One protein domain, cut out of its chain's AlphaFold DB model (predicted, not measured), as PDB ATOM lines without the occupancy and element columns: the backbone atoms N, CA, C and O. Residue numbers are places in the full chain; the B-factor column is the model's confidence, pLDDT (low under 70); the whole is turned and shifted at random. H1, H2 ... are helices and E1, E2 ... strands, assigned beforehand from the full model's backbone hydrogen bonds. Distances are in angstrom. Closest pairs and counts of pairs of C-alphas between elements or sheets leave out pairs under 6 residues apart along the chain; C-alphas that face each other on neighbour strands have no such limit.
ATOM      1  N   ILE A  14      63.570  78.073 116.308       97.44
ATOM      2  CA  ILE A  14      63.439  76.779 115.612       97.44
ATOM      3  C   ILE A  14      61.988  76.274 115.598       97.44
ATOM      4  O   ILE A  14      61.529  75.775 114.579       97.44
ATOM      5  N   GLY A  15      61.219  76.462 116.676       98.06
ATOM      6  CA  GLY A  15      59.812  76.060 116.729       98.06
ATOM      7  C   GLY A  15      58.942  76.877 115.775       98.06
ATOM      8  O   GLY A  15      58.046  76.335 115.131       98.06
ATOM      9  N   ALA A  16      59.241  78.168 115.620       98.50
ATOM     10  CA  ALA A  16      58.553  79.027 114.659       98.50
ATOM     11  C   ALA A  16      58.985  78.777 113.204       98.50
ATOM     12  O   ALA A  16      58.212  79.053 112.287       98.50
ATOM     13  N   ALA A  17      60.192  78.249 112.987       98.62
ATOM     14  CA  ALA A  17      60.700  77.883 111.669       98.62
ATOM     15  C   ALA A  17      60.246  76.483 111.218       98.62
ATOM     16  O   ALA A  17      60.057  76.258 110.024       98.62
ATOM     17  N   LEU A  18      60.026  75.542 112.145       98.62
ATOM     18  CA  LEU A  18      59.589  74.175 111.831       98.62
ATOM     19  C   LEU A  18      58.101  74.070 111.476       98.62
ATOM     20  O   LEU A  18      57.741  73.208 110.685       98.62
ATOM     21  N   THR A  19      57.250  74.973 111.970       98.50
ATOM     22  CA  THR A  19      55.821  75.022 111.604       98.50
ATOM     23  C   THR A  19      55.602  75.181 110.088       98.50
ATOM     24  O   THR A  19      56.442  75.762 109.401       98.50
ATOM     25  N   ASN A  20      54.480  74.698 109.549       98.44
ATOM     26  CA  ASN A  20      54.170  74.828 108.119       98.44
ATOM     27  C   ASN A  20      53.921  76.276 107.653       98.44
ATOM     28  O   ASN A  20      54.561  76.683 106.679       98.44
ATOM     29  N   PRO A  21      53.099  77.095 108.344       98.44
ATOM     30  CA  PRO A  21      52.808  78.465 107.916       98.44
ATOM     31  C   PRO A  21      53.923  79.443 108.324       98.44
ATOM     32  O   PRO A  21      53.715  80.354 109.135       98.44
ATOM     33  N   THR A  22      55.138  79.261 107.799       98.69
ATOM     34  CA  THR A  22      56.292  80.109 108.152       98.69
ATOM     35  C   THR A  22      56.112  81.564 107.722       98.69
ATOM     36  O   THR A  22      56.613  82.455 108.409       98.69
ATOM     37  N   GLN A  23      55.296  81.861 106.704       98.75
ATOM     38  CA  GLN A  23      54.941  83.250 106.395       98.75
ATOM     39  C   GLN A  23      54.166  83.905 107.547       98.75
ATOM     40  O   GLN A  23      54.338  85.092 107.832       98.75
ATOM     41  N   ARG A  24      53.347  83.133 108.279       98.44
ATOM     42  CA  ARG A  24      52.677  83.614 109.496       98.44
ATOM     43  C   ARG A  24      53.672  83.825 110.637       98.44
ATOM     44  O   ARG A  24      53.529  84.808 111.362       98.44
ATOM     45  N   SER A  25      54.667  82.950 110.788       98.75
ATOM     46  CA  SER A  25      55.758  83.128 111.761       98.75
ATOM     47  C   SER A  25      56.554  84.406 111.501       98.75
ATOM     48  O   SER A  25      56.838  85.155 112.437       98.75
ATOM     49  N   PHE A  26      56.874  84.681 110.233       98.50
ATOM     50  CA  PHE A  26      57.587  85.886 109.814       98.50
ATOM     51  C   PHE A  26      56.775  87.147 110.128       98.50
ATOM     52  O   PHE A  26      57.266  88.034 110.820       98.50
ATOM     53  N   ARG A  27      55.487  87.188 109.745       98.44
ATOM     54  CA  ARG A  27      54.583  88.314 110.071       98.44
ATOM     55  C   ARG A  27      54.440  88.570 111.576       98.44
ATOM     56  O   ARG A  27      54.194  89.697 111.984       98.44
ATOM     57  N   LYS A  28      54.585  87.531 112.403       98.12
ATOM     58  CA  LYS A  28      54.567  87.618 113.873       98.12
ATOM     59  C   LYS A  28      55.931  87.973 114.486       98.12
ATOM     60  O   LYS A  28      56.058  87.927 115.709       98.12
ATOM     61  N   ASN A  29      56.946  88.279 113.674       98.00
ATOM     62  CA  ASN A  29      58.325  88.536 114.097       98.00
ATOM     63  C   ASN A  29      58.964  87.383 114.900       98.00
ATOM     64  O   ASN A  29      59.846  87.612 115.726       98.00
ATOM     65  N   LYS A  30      58.528  86.132 114.680       98.50
ATOM     66  CA  LYS A  30      59.093  84.948 115.363       98.50
ATOM     67  C   LYS A  30      60.312  84.365 114.648       98.50
ATOM     68  O   LYS A  30      61.121  83.670 115.255       98.50
ATOM     69  N   ILE A  31      60.453  84.666 113.360       98.50
ATOM     70  CA  ILE A  31      61.593  84.302 112.515       98.50
ATOM     71  C   ILE A  31      61.990  85.501 111.654       98.50
ATOM     72  O   ILE A  31      61.164  86.373 111.392       98.50
ATOM     73  N   LYS A  32      63.248  85.527 111.202       97.38
ATOM     74  CA  LYS A  32      63.789  86.577 110.318       97.38
ATOM     75  C   LYS A  32      63.963  86.130 108.864       97.38
ATOM     76  O   LYS A  32      64.106  86.972 107.991       97.38
ATOM     77  N   ASN A  33      63.977  84.822 108.621       96.94
ATOM     78  CA  ASN A  33      64.157  84.242 107.294       96.94
ATOM     79  C   ASN A  33      62.827  83.690 106.784       96.94
ATOM     80  O   ASN A  33      62.005  83.230 107.579       96.94
ATOM     81  N   HIS A  34      62.653  83.689 105.467       98.19
ATOM     82  CA  HIS A  34      61.582  82.945 104.810       98.19
ATOM     83  C   HIS A  34      62.028  81.507 104.536       98.19
ATOM     84  O   HIS A  34      63.218  81.245 104.362       98.19
ATOM     85  N   TYR A  35      61.060  80.595 104.465       98.56
ATOM     86  CA  TYR A  35      61.286  79.177 104.185       98.56
ATOM     87  C   TYR A  35      60.368  78.711 103.044       98.56
ATOM     88  O   TYR A  35      59.441  77.935 103.297       98.56
ATOM     89  N   PRO A  36      60.570  79.214 101.807       98.75
ATOM     90  CA  PRO A  36      59.817  78.741 100.650       98.75
ATOM     91  C   PRO A  36      60.094  77.259 100.409       98.75
ATOM     92  O   PRO A  36      61.157  76.754 100.779       98.75
ATOM     93  N   VAL A  37      59.144  76.572  99.786       98.75
ATOM     94  CA  VAL A  37      59.272  75.151  99.462       98.75
ATOM     95  C   VAL A  37      58.989  74.954  97.986       98.75
ATOM     96  O   VAL A  37      57.909  75.292  97.510       98.75
ATOM     97  N   THR A  38      59.942  74.376  97.265       98.81
ATOM     98  CA  THR A  38      59.680  73.814  95.940       98.81
ATOM     99  C   THR A  38      59.126  72.406  96.114       98.81
ATOM    100  O   THR A  38      59.838  71.529  96.604       98.81
ATOM    101  N   PHE A  39      57.877  72.180  95.719       98.69
ATOM    102  CA  PHE A  39      57.213  70.878  95.768       98.69
ATOM    103  C   PHE A  39      56.583  70.590  94.407       98.69
ATOM    104  O   PHE A  39      55.909  71.449  93.845       98.69
ATOM    105  N   ARG A  40      56.857  69.406  93.838       97.81
ATOM    106  CA  ARG A  40      56.370  69.002  92.501       97.81
ATOM    107  C   ARG A  40      56.624  70.064  91.414       97.81
ATOM    108  O   ARG A  40      55.763  70.349  90.592       97.81
ATOM    109  N   ASN A  41      57.832  70.636  91.416       97.75
ATOM    110  CA  ASN A  41      58.291  71.703  90.509       97.75
ATOM    111  C   ASN A  41      57.554  73.051  90.627       97.75
ATOM    112  O   ASN A  41      57.771  73.933  89.799       97.75
ATOM    113  N   VAL A  42      56.741  73.249  91.666       98.50
ATOM    114  CA  VAL A  42      56.082  74.524  91.969       98.50
ATOM    115  C   VAL A  42      56.705  75.126  93.226       98.50
ATOM    116  O   VAL A  42      56.931  74.425  94.213       98.50
ATOM    117  N   VAL A  43      57.015  76.424  93.189       98.62
ATOM    118  CA  VAL A  43      57.557  77.156  94.342       98.62
ATOM    119  C   VAL A  43      56.410  77.749  95.146       98.62
ATOM    120  O   VAL A  43      55.663  78.591  94.651       98.62
ATOM    121  N   PHE A  44      56.316  77.355  96.410       98.81
ATOM    122  CA  PHE A  44      55.350  77.870  97.369       98.81
ATOM    123  C   PHE A  44      56.041  78.781  98.388       98.81
ATOM    124  O   PHE A  44      57.200  78.545  98.750       98.81
ATOM    125  N   PRO A  45      55.350  79.814  98.898       98.62
ATOM    126  CA  PRO A  45      55.941  80.724  99.872       98.62
ATOM    127  C   PRO A  45      56.225  80.044 101.221       98.62
ATOM    128  O   PRO A  45      57.107  80.496 101.951       98.62
ATOM    129  N   ASP A  46      55.505  78.974 101.561       98.81
ATOM    130  CA  ASP A  46      55.792  78.080 102.681       98.81
ATOM    131  C   ASP A  46      55.133  76.701 102.491       98.81
ATOM    132  O   ASP A  46      54.389  76.472 101.536       98.81
ATOM    133  N   ALA A  47      55.424  75.772 103.406       98.81
ATOM    134  CA  ALA A  47      54.879  74.414 103.387       98.81
ATOM    135  C   ALA A  47      53.351  74.371 103.551       98.81
ATOM    136  O   ALA A  47      52.715  73.483 102.995       98.81
ATOM    137  N   GLU A  48      52.756  75.321 104.282       98.62
ATOM    138  CA  GLU A  48      51.295  75.404 104.414       98.62
ATOM    139  C   GLU A  48      50.640  75.659 103.058       98.62
ATOM    140  O   GLU A  48      49.677  74.995 102.701       98.62
ATOM    141  N   SER A  49      51.202  76.580 102.273       98.75
ATOM    142  CA  SER A  49      50.668  76.913 100.951       98.75
ATOM    143  C   SER A  49      50.757  75.732  99.978       98.75
ATOM    144  O   SER A  49      49.837  75.521  99.197       98.75
ATOM    145  N   ALA A  50      51.831  74.936 100.051       98.75
ATOM    146  CA  ALA A  50      51.930  73.687  99.294       98.75
ATOM    147  C   ALA A  50      50.888  72.660  99.767       98.75
ATOM    148  O   ALA A  50      50.250  71.993  98.960       98.75
ATOM    149  N   TYR A  51      50.695  72.538 101.079       98.62
ATOM    150  CA  TYR A  51      49.750  71.586 101.651       98.62
ATOM    151  C   TYR A  51      48.296  71.922 101.286       98.62
ATOM    152  O   TYR A  51      47.538  71.031 100.913       98.62
ATOM    153  N   GLU A  52      47.916  73.198 101.326       98.31
ATOM    154  CA  GLU A  52      46.574  73.650 100.949       98.31
ATOM    155  C   GLU A  52      46.225  73.353  99.482       98.31
ATOM    156  O   GLU A  52      45.066  73.055  99.200       98.31
ATOM    157  N   GLU A  53      47.211  73.377  98.578       98.38
ATOM    158  CA  GLU A  53      47.039  73.042  97.155       98.38
ATOM    159  C   GLU A  53      46.805  71.538  96.925       98.38
ATOM    160  O   GLU A  53      46.033  71.155  96.048       98.38
ATOM    161  N   TYR A  54      47.470  70.672  97.701       98.06
ATOM    162  CA  TYR A  54      47.507  69.225  97.439       98.06
ATOM    163  C   TYR A  54      46.707  68.358  98.419       98.06
ATOM    164  O   TYR A  54      46.615  67.150  98.197       98.06
ATOM    165  N   LYS A  55      46.135  68.920  99.490       97.19
ATOM    166  CA  LYS A  55      45.349  68.144 100.462       97.19
ATOM    167  C   LYS A  55      44.107  67.511  99.825       97.19
ATOM    168  O   LYS A  55      43.416  68.131  99.019       97.19
ATOM    169  N   THR A  56      43.776  66.293 100.242       94.94
ATOM    170  CA  THR A  56      42.685  65.487  99.663       94.94
ATOM    171  C   THR A  56      41.521  65.250 100.630       94.94
ATOM    172  O   THR A  56      40.518  64.654 100.248       94.94
ATOM    173  N   ASN A  57      41.621  65.750 101.871       92.69
ATOM    174  CA  ASN A  57      40.716  65.493 103.006       92.69
ATOM    175  C   ASN A  57      40.712  64.042 103.514       92.69
ATOM    176  O   ASN A  57      40.102  63.771 104.551       92.69
ATOM    177  N   ASP A  58      41.421  63.131 102.854       98.00
ATOM    178  CA  ASP A  58      41.736  61.814 103.389       98.00
ATOM    179  C   ASP A  58      42.957  61.928 104.307       98.00
ATOM    180  O   ASP A  58      44.022  62.382 103.894       98.00
ATOM    181  N   LEU A  59      42.805  61.556 105.583       97.12
ATOM    182  CA  LEU A  59      43.864  61.769 106.574       97.12
ATOM    183  C   LEU A  59      45.152  61.018 106.220       97.12
ATOM    184  O   LEU A  59      46.234  61.548 106.461       97.12
ATOM    185  N   GLN A  60      45.053  59.811 105.668       97.31
ATOM    186  CA  GLN A  60      46.232  59.013 105.352       97.31
ATOM    187  C   GLN A  60      47.021  59.647 104.201       97.31
ATOM    188  O   GLN A  60      48.216  59.905 104.350       97.31
ATOM    189  N   GLN A  61      46.341  60.002 103.109       98.25
ATOM    190  CA  GLN A  61      46.954  60.713 101.982       98.25
ATOM    191  C   GLN A  61      47.495  62.092 102.386       98.25
ATOM    192  O   GLN A  61      48.540  62.526 101.899       98.25
ATOM    193  N   ASP A  62      46.808  62.786 103.294       98.44
ATOM    194  CA  ASP A  62      47.237  64.091 103.789       98.44
ATOM    195  C   ASP A  62      48.493  63.994 104.670       98.44
ATOM    196  O   ASP A  62      49.335  64.892 104.620       98.44
ATOM    197  N   ILE A  63      48.650  62.918 105.453       98.62
ATOM    198  CA  ILE A  63      49.878  62.640 106.218       98.62
ATOM    199  C   ILE A  63      51.051  62.384 105.268       98.62
ATOM    200  O   ILE A  63      52.132  62.941 105.471       98.62
ATOM    201  N   GLU A  64      50.848  61.580 104.225       98.50
ATOM    202  CA  GLU A  64      51.869  61.304 103.207       98.50
ATOM    203  C   GLU A  64      52.283  62.599 102.496       98.50
ATOM    204  O   GLU A  64      53.455  62.977 102.513       98.50
ATOM    205  N   THR A  65      51.304  63.351 101.991       98.69
ATOM    206  CA  THR A  65      51.524  64.630 101.300       98.69
ATOM    207  C   THR A  65      52.242  65.644 102.193       98.69
ATOM    208  O   THR A  65      53.215  66.270 101.772       98.69
ATOM    209  N   MET A  66      51.812  65.805 103.450       98.75
ATOM    210  CA  MET A  66      52.467  66.723 104.384       98.75
ATOM    211  C   MET A  66      53.897  66.279 104.710       98.75
ATOM    212  O   MET A  66      54.789  67.123 104.798       98.75
ATOM    213  N   THR A  67      54.135  64.973 104.849       98.88
ATOM    214  CA  THR A  67      55.478  64.426 105.073       98.88
ATOM    215  C   THR A  67      56.397  64.738 103.895       98.88
ATOM    216  O   THR A  67      57.486  65.267 104.115       98.88
ATOM    217  N   GLU A  68      55.964  64.506 102.652       98.81
ATOM    218  CA  GLU A  68      56.750  64.829 101.450       98.81
ATOM    219  C   GLU A  68      57.104  66.323 101.374       98.81
ATOM    220  O   GLU A  68      58.254  66.689 101.118       98.81
ATOM    221  N   ILE A  69      56.140  67.203 101.660       98.94
ATOM    222  CA  ILE A  69      56.364  68.656 101.684       98.94
ATOM    223  C   ILE A  69      57.394  69.030 102.757       98.94
ATOM    224  O   ILE A  69      58.284  69.854 102.514       98.94
ATOM    225  N   ILE A  70      57.306  68.430 103.948       98.88
ATOM    226  CA  ILE A  70      58.265  68.676 105.029       98.88
ATOM    227  C   ILE A  70      59.650  68.126 104.658       98.88
ATOM    228  O   ILE A  70      60.637  68.804 104.935       98.88
ATOM    229  N   VAL A  71      59.755  66.978 103.981       98.88
ATOM    230  CA  VAL A  71      61.032  66.472 103.436       98.88
ATOM    231  C   VAL A  71      61.648  67.499 102.487       98.88
ATOM    232  O   VAL A  71      62.810  67.875 102.655       98.88
ATOM    233  N   CYS A  72      60.870  68.031 101.537       98.81
ATOM    234  CA  CYS A  72      61.335  69.098 100.649       98.81
ATOM    235  C   CYS A  72      61.835  70.311 101.445       98.81
ATOM    236  O   CYS A  72      62.927  70.812 101.177       98.81
ATOM    237  N   LYS A  73      61.085  70.746 102.462       98.75
ATOM    238  CA  LYS A  73      61.474  71.861 103.333       98.75
ATOM    239  C   LYS A  73      62.783  71.593 104.083       98.75
ATOM    240  O   LYS A  73      63.635  72.476 104.126       98.75
ATOM    241  N   LEU A  74      62.956  70.419 104.688       98.69
ATOM    242  CA  LEU A  74      64.164  70.088 105.452       98.69
ATOM    243  C   LEU A  74      65.398  69.992 104.545       98.69
ATOM    244  O   LEU A  74      66.439  70.547 104.894       98.69
ATOM    245  N   ASN A  75      65.263  69.393 103.359       98.56
ATOM    246  CA  ASN A  75      66.347  69.295 102.378       98.56
ATOM    247  C   ASN A  75      66.736  70.658 101.785       98.56
ATOM    248  O   ASN A  75      67.917  70.944 101.599       98.56
ATOM    249  N   GLN A  76      65.756  71.521 101.503       98.56
ATOM    250  CA  GLN A  76      65.999  72.861 100.953       98.56
ATOM    251  C   GLN A  76      66.530  73.842 102.006       98.56
ATOM    252  O   GLN A  76      67.190  74.821 101.658       98.56
ATOM    253  N   HIS A  77      66.291  73.566 103.294       98.38
ATOM    254  CA  HIS A  77      66.745  74.387 104.419       98.38
ATOM    255  C   HIS A  77      67.502  73.548 105.467       98.38
ATOM    256  O   HIS A  77      67.010  73.407 106.592       98.38
ATOM    257  N   PRO A  78      68.723  73.049 105.168       97.75
ATOM    258  CA  PRO A  78      69.440  72.083 106.017       97.75
ATOM    259  C   PRO A  78      69.634  72.513 107.478       97.75
ATOM    260  O   PRO A  78      69.605  71.684 108.386       97.75
ATOM    261  N   ARG A  79      69.723  73.825 107.740       97.75
ATOM    262  CA  ARG A  79      69.800  74.390 109.102       97.75
ATOM    263  C   ARG A  79      68.622  73.991 110.000       97.75
ATOM    264  O   ARG A  79      68.757  73.998 111.223       97.75
ATOM    265  N   LEU A  80      67.457  73.681 109.425       98.38
ATOM    266  CA  LEU A  80      66.309  73.175 110.181       98.38
ATOM    267  C   LEU A  80      66.562  71.752 110.679       98.38
ATOM    268  O   LEU A  80      66.318  71.478 111.854       98.38
ATOM    269  N   LEU A  81      67.096  70.883 109.817       97.94
ATOM    270  CA  LEU A  81      67.465  69.517 110.177       97.94
ATOM    271  C   LEU A  81      68.610  69.511 111.196       97.94
ATOM    272  O   LEU A  81      68.503  68.858 112.229       97.94
ATOM    273  N   GLU A  82      69.647  70.326 110.987       97.81
ATOM    274  CA  GLU A  82      70.716  70.540 111.974       97.81
ATOM    275  C   GLU A  82      70.149  70.993 113.328       97.81
ATOM    276  O   GLU A  82      70.531  70.481 114.381       97.81
ATOM    277  N   GLY A  83      69.193  71.926 113.305       97.69
ATOM    278  CA  GLY A  83      68.520  72.430 114.496       97.69
ATOM    279  C   GLY A  83      67.714  71.363 115.243       97.69
ATOM    280  O   GLY A  83      67.664  71.412 116.475       97.69
ATOM    281  N   ILE A  84      67.113  70.406 114.531       98.12
ATOM    282  CA  ILE A  84      66.462  69.223 115.116       98.12
ATOM    283  C   ILE A  84      67.522  68.293 115.724       98.12
ATOM    284  O   ILE A  84      67.431  67.932 116.901       98.12
ATOM    285  N   THR A  85      68.563  67.950 114.963       97.50
ATOM    286  CA  THR A  85      69.636  67.032 115.378       97.50
ATOM    287  C   THR A  85      70.344  67.514 116.641       97.50
ATOM    288  O   THR A  85      70.450  66.764 117.610       97.50
ATOM    289  N   GLN A  86      70.718  68.796 116.703       97.25
ATOM    290  CA  GLN A  86      71.354  69.411 117.880       97.25
ATOM    291  C   GLN A  86      70.504  69.322 119.157       97.25
ATOM    292  O   GLN A  86      71.031  69.433 120.262       97.25
ATOM    293  N   ARG A  87      69.185  69.136 119.030       97.25
ATOM    294  CA  ARG A  87      68.256  69.049 120.167       97.25
ATOM    295  C   ARG A  87      67.954  67.616 120.592       97.25
ATOM    296  O   ARG A  87      67.270  67.418 121.598       97.25
ATOM    297  N   GLY A  88      68.501  66.630 119.884       97.06
ATOM    298  CA  GLY A  88      68.297  65.204 120.138       97.06
ATOM    299  C   GLY A  88      67.428  64.506 119.094       97.06
ATOM    300  O   GLY A  88      66.877  63.448 119.391       97.06
ATOM    301  N   GLY A  89      67.272  65.087 117.900       97.44
ATOM    302  CA  GLY A  89      66.673  64.408 116.752       97.44
ATOM    303  C   GLY A  89      65.208  64.012 116.963       97.44
ATOM    304  O   GLY A  89      64.425  64.737 117.583       97.44
ATOM    305  N   VAL A  90      64.854  62.819 116.482       97.94
ATOM    306  CA  VAL A  90      63.514  62.223 116.627       97.94
ATOM    307  C   VAL A  90      63.057  62.173 118.086       97.94
ATOM    308  O   VAL A  90      61.906  62.490 118.379       97.94
ATOM    309  N   GLU A  91      63.948  61.856 119.027       98.00
ATOM    310  CA  GLU A  91      63.587  61.801 120.448       98.00
ATOM    311  C   GLU A  91      63.186  63.175 120.996       98.00
ATOM    312  O   GLU A  91      62.336  63.273 121.881       98.00
ATOM    313  N   TRP A  92      63.755  64.260 120.468       98.44
ATOM    314  CA  TRP A  92      63.300  65.609 120.800       98.44
ATOM    315  C   TRP A  92      61.942  65.940 120.189       98.44
ATOM    316  O   TRP A  92      61.089  66.488 120.891       98.44
ATOM    317  N   LEU A  93      61.702  65.555 118.933       98.56
ATOM    318  CA  LEU A  93      60.400  65.739 118.288       98.56
ATOM    319  C   LEU A  93      59.283  64.991 119.029       98.56
ATOM    320  O   LEU A  93      58.231  65.577 119.268       98.56
ATOM    321  N   LYS A  94      59.533  63.766 119.512       98.44
ATOM    322  CA  LYS A  94      58.581  62.997 120.342       98.44
ATOM    323  C   LYS A  94      58.178  63.705 121.641       98.44
ATOM    324  O   LYS A  94      57.101  63.445 122.167       98.44
ATOM    325  N   ARG A  95      59.023  64.599 122.166       98.50
ATOM    326  CA  ARG A  95      58.712  65.429 123.346       98.50
ATOM    327  C   ARG A  95      58.015  66.743 122.983       98.50
ATOM    328  O   ARG A  95      57.483  67.406 123.870       98.50
ATOM    329  N   CYS A  96      58.062  67.158 121.718       98.75
ATOM    330  CA  CYS A  96      57.409  68.372 121.247       98.75
ATOM    331  C   CYS A  96      55.897  68.176 121.102       98.75
ATOM    332  O   CYS A  96      55.377  67.062 121.100       98.75
ATOM    333  N   ARG A  97      55.185  69.290 120.970       98.69
ATOM    334  CA  ARG A  97      53.744  69.332 120.721       98.69
ATOM    335  C   ARG A  97      53.424  70.332 119.621       98.69
ATOM    336  O   ARG A  97      54.239  71.206 119.328       98.69
ATOM    337  N   HIS A  98      52.236  70.221 119.051       98.69
ATOM    338  CA  HIS A  98      51.666  71.212 118.150       98.69
ATOM    339  C   HIS A  98      50.263  71.538 118.630       98.69
ATOM    340  O   HIS A  98      49.367  70.714 118.517       98.69
ATOM    341  N   ILE A  99      50.091  72.723 119.207       98.19
ATOM    342  CA  ILE A  99      48.818  73.205 119.744       98.19
ATOM    343  C   ILE A  99      48.637  74.644 119.261       98.19
ATOM    344  O   ILE A  99      49.451  75.515 119.595       98.19
ATOM    345  N   VAL A 100      47.594  74.889 118.465       95.81
ATOM    346  CA  VAL A 100      47.256  76.208 117.902       95.81
ATOM    347  C   VAL A 100      45.850  76.682 118.285       95.81
ATOM    348  O   VAL A 100      45.491  77.812 117.952       95.81
ATOM    349  N   GLY A 101      45.099  75.875 119.041       94.44
ATOM    350  CA  GLY A 101      43.791  76.220 119.594       94.44
ATOM    351  C   GLY A 101      42.628  76.009 118.624       94.44
ATOM    352  O   GLY A 101      41.572  76.617 118.800       94.44
ATOM    353  N   VAL A 102      42.804  75.183 117.589       93.44
ATOM    354  CA  VAL A 102      41.739  74.863 116.632       93.44
ATOM    355  C   VAL A 102      40.890  73.717 117.183       93.44
ATOM    356  O   VAL A 102      41.371  72.611 117.426       93.44
ATOM    357  N   LYS A 103      39.591  73.977 117.364       92.88
ATOM    358  CA  LYS A 103      38.630  72.974 117.840       92.88
ATOM    359  C   LYS A 103      38.589  71.779 116.882       92.88
ATOM    360  O   LYS A 103      38.422  71.969 115.681       92.88
ATOM    361  N   ASN A 104      38.685  70.565 117.429       91.81
ATOM    362  CA  ASN A 104      38.695  69.304 116.674       91.81
ATOM    363  C   ASN A 104      39.786  69.250 115.586       91.81
ATOM    364  O   ASN A 104      39.584  68.656 114.528       91.81
ATOM    365  N   SER A 105      40.933  69.893 115.823       95.62
ATOM    366  CA  SER A 105      42.056  69.819 114.895       95.62
ATOM    367  C   SER A 105      42.574  68.390 114.784       95.62
ATOM    368  O   SER A 105      42.950  67.780 115.780       95.62
ATOM    369  N   ARG A 106      42.670  67.891 113.551       96.50
ATOM    370  CA  ARG A 106      43.334  66.615 113.254       96.50
ATOM    371  C   ARG A 106      44.861  66.695 113.318       96.50
ATOM    372  O   ARG A 106      45.510  65.661 113.270       96.50
ATOM    373  N   TRP A 107      45.444  67.893 113.371       98.06
ATOM    374  CA  TRP A 107      46.899  68.094 113.328       98.06
ATOM    375  C   TRP A 107      47.520  68.319 114.708       98.06
ATOM    376  O   TRP A 107      48.719  68.092 114.892       98.06
ATOM    377  N   GLU A 108      46.722  68.779 115.673       98.44
ATOM    378  CA  GLU A 108      47.187  69.091 117.024       98.44
ATOM    379  C   GLU A 108      47.444  67.840 117.872       98.44
ATOM    380  O   GLU A 108      46.908  66.774 117.598       98.44
ATOM    381  N   GLY A 109      48.281  67.976 118.902       98.25
ATOM    382  CA  GLY A 109      48.607  66.904 119.848       98.25
ATOM    383  C   GLY A 109      50.045  66.995 120.369       98.25
ATOM    384  O   GLY A 109      50.728  68.009 120.181       98.25
ATOM    385  N   GLN A 110      50.528  65.917 120.984       98.12
ATOM    386  CA  GLN A 110      51.890  65.802 121.510       98.12
ATOM    387  C   GLN A 110      52.593  64.557 120.968       98.12
ATOM    388  O   GLN A 110      52.007  63.480 120.906       98.12
ATOM    389  N   GLY A 111      53.869  64.694 120.600       97.81
ATOM    390  CA  GLY A 111      54.671  63.588 120.088       97.81
ATOM    391  C   GLY A 111      53.968  62.858 118.943       97.81
ATOM    392  O   GLY A 111      53.494  63.482 118.000       97.81
ATOM    393  N   MET A 112      53.869  61.535 119.057       96.94
ATOM    394  CA  MET A 112      53.234  60.680 118.045       96.94
ATOM    395  C   MET A 112      51.707  60.850 117.956       96.94
ATOM    396  O   MET A 112      51.114  60.396 116.987       96.94
ATOM    397  N   GLU A 113      51.070  61.501 118.934       97.94
ATOM    398  CA  GLU A 113      49.622  61.763 118.931       97.94
ATOM    399  C   GLU A 113      49.253  63.042 118.159       97.94
ATOM    400  O   GLU A 113      48.078  63.303 117.926       97.94
ATOM    401  N   SER A 114      50.237  63.849 117.740       98.56
ATOM    402  CA  SER A 114      50.026  64.935 116.778       98.56
ATOM    403  C   SER A 114      50.386  64.455 115.383       98.56
ATOM    404  O   SER A 114      51.556  64.188 115.114       98.56
ATOM    405  N   ASN A 115      49.424  64.460 114.457       98.69
ATOM    406  CA  ASN A 115      49.709  64.124 113.058       98.69
ATOM    407  C   ASN A 115      50.755  65.066 112.436       98.69
ATOM    408  O   ASN A 115      51.550  64.639 111.605       98.69
ATOM    409  N   PHE A 116      50.827  66.331 112.866       98.81
ATOM    410  CA  PHE A 116      51.861  67.247 112.382       98.81
ATOM    411  C   PHE A 116      53.260  66.867 112.897       98.81
ATOM    412  O   PHE A 116      54.220  66.831 112.127       98.81
ATOM    413  N   ILE A 117      53.393  66.562 114.194       98.81
ATOM    414  CA  ILE A 117      54.677  66.133 114.771       98.81
ATOM    415  C   ILE A 117      55.088  64.765 114.211       98.81
ATOM    416  O   ILE A 117      56.269  64.556 113.938       98.81
ATOM    417  N   LEU A 118      54.126  63.874 113.961       98.75
ATOM    418  CA  LEU A 118      54.333  62.611 113.257       98.75
ATOM    419  C   LEU A 118      54.959  62.838 111.871       98.75
ATOM    420  O   LEU A 118      55.994  62.246 111.572       98.75
ATOM    421  N   CYS A 119      54.403  63.754 111.067       98.88
ATOM    422  CA  CYS A 119      54.964  64.105 109.756       98.88
ATOM    423  C   CYS A 119      56.388  64.679 109.869       98.88
ATOM    424  O   CYS A 119      57.254  64.341 109.066       98.88
ATOM    425  N   LEU A 120      56.668  65.513 110.883       98.62
ATOM    426  CA  LEU A 120      58.029  66.004 111.152       98.62
ATOM    427  C   LEU A 120      59.002  64.870 111.498       98.62
ATOM    428  O   LEU A 120      60.152  64.908 111.064       98.62
ATOM    429  N   ILE A 121      58.564  63.880 112.281       98.75
ATOM    430  CA  ILE A 121      59.374  62.710 112.639       98.75
ATOM    431  C   ILE A 121      59.686  61.888 111.390       98.75
ATOM    432  O   ILE A 121      60.861  61.624 111.134       98.75
ATOM    433  N   TYR A 122      58.670  61.550 110.594       98.69
ATOM    434  CA  TYR A 122      58.852  60.799 109.352       98.69
ATOM    435  C   TYR A 122      59.763  61.537 108.375       98.69
ATOM    436  O   TYR A 122      60.721  60.958 107.867       98.69
ATOM    437  N   ALA A 123      59.544  62.836 108.178       98.69
ATOM    438  CA  ALA A 123      60.395  63.635 107.310       98.69
ATOM    439  C   ALA A 123      61.845  63.689 107.809       98.69
ATOM    440  O   ALA A 123      62.767  63.569 107.009       98.69
ATOM    441  N   CYS A 124      62.060  63.823 109.123       97.62
ATOM    442  CA  CYS A 124      63.400  63.796 109.707       97.62
ATOM    443  C   CYS A 124      64.108  62.465 109.430       97.62
ATOM    444  O   CYS A 124      65.275  62.486 109.062       97.62
ATOM    445  N   GLN A 125      63.411  61.333 109.578       97.75
ATOM    446  CA  GLN A 125      63.964  59.998 109.317       97.75
ATOM    447  C   GLN A 125      64.290  59.770 107.837       97.75
ATOM    448  O   GLN A 125      65.229  59.048 107.533       97.75
ATOM    449  N   LEU A 126      63.535  60.383 106.923       98.00
ATOM    450  CA  LEU A 126      63.780  60.303 105.479       98.00
ATOM    451  C   LEU A 126      64.928  61.211 105.003       98.00
ATOM    452  O   LEU A 126      65.412  61.037 103.888       98.00
ATOM    453  N   CYS A 127      65.341  62.192 105.813       93.81
ATOM    454  CA  CYS A 127      66.429  63.122 105.485       93.81
ATOM    455  C   CYS A 127      67.777  62.756 106.139       93.81
ATOM    456  O   CYS A 127      68.771  63.428 105.865       93.81
ATOM    457  N   THR A 128      67.807  61.759 107.029       77.00
ATOM    458  CA  THR A 128      69.012  61.259 107.724       77.00
ATOM    459  C   THR A 128      69.461  59.928 107.158       77.00
ATOM    460  O   THR A 128      70.682  59.771 106.952       77.00
TER     461      THR A 128
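This is residues 14 to 128 of the 128 residues of an uncharacterized protein of Flavobacterium sp. FEMGT703F (UniProt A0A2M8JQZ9). Two crossed helices, H4 and H7, make the core of a rounded body, with H3 packed on H4, H6 folded back beside H7, and H5 at the corner between H4 and H6. The small hairpin of E1 and E2 packs on H4 through E1, H1 packs on H5, and residues 96 to 114 make a long loop. The printed part has 115 residues, with seven named helices and two named strands in the order H1, H2, E1, E2, H3, H4, H5, H6, H7; it is mostly helix, and its sheet, E1 - E2, is antiparallel. It is compact, with a radius of gyration of the C-alphas of 13.1 A and spans of 34 by 30 by 29 A.

H1, residues 14 to 18, and H2, residues 22 to 27, only just touch, only at the corner, with 3 pairs of C-alphas within 8 A; the closest are Ala 16 and Ser 25, 5.7 A. E1, residues 37 to 39, and E2, residues 42 to 44, form an antiparallel hairpin, with N 37 and O 44 within hydrogen-bond range at 3.0 A. H3, residues 47 to 54, and H4, residues 59 to 76, form a helical hairpin at a steep tilt of 43 degrees; their closest C-alphas, Ala 47 and Ile 69, are 6.2 A apart, and H4 touches H3 with residues 65 to 73 alone. H5, residues 78 to 85, touches H1, the closest C-alphas being Ile 14 and Gly 83, 6.8 A. H6, residues 89 to 95, and H7, residues 115 to 127, form a helical hairpin at a shallow tilt of 11 degrees, with closest C-alphas Val 90 and Ile 121, 5.8 A. H4 and H7 touch at a steep tilt of 46 degrees, the same way; the closest C-alphas are Thr 67 and Cys 119, 4.7 A. Every O i to N i+4 pair is within hydrogen-bond range in H1, H2, H3, H4, H5 and H7, and 2 of 3 in H6.

H1 begins at C-alpha 14, (63.439, 76.779, 115.612). H4 is 25.4 A long and H7 18.4 A, ending at C-alpha 127, (66.429, 63.122, 105.485).

The two C-alphas farthest apart, Asn 57 and Gln 86, are 34.3 A apart. The printed part has no cut, the link from H6 to H7 is long, and no printed residue is under 70 in pLDDT.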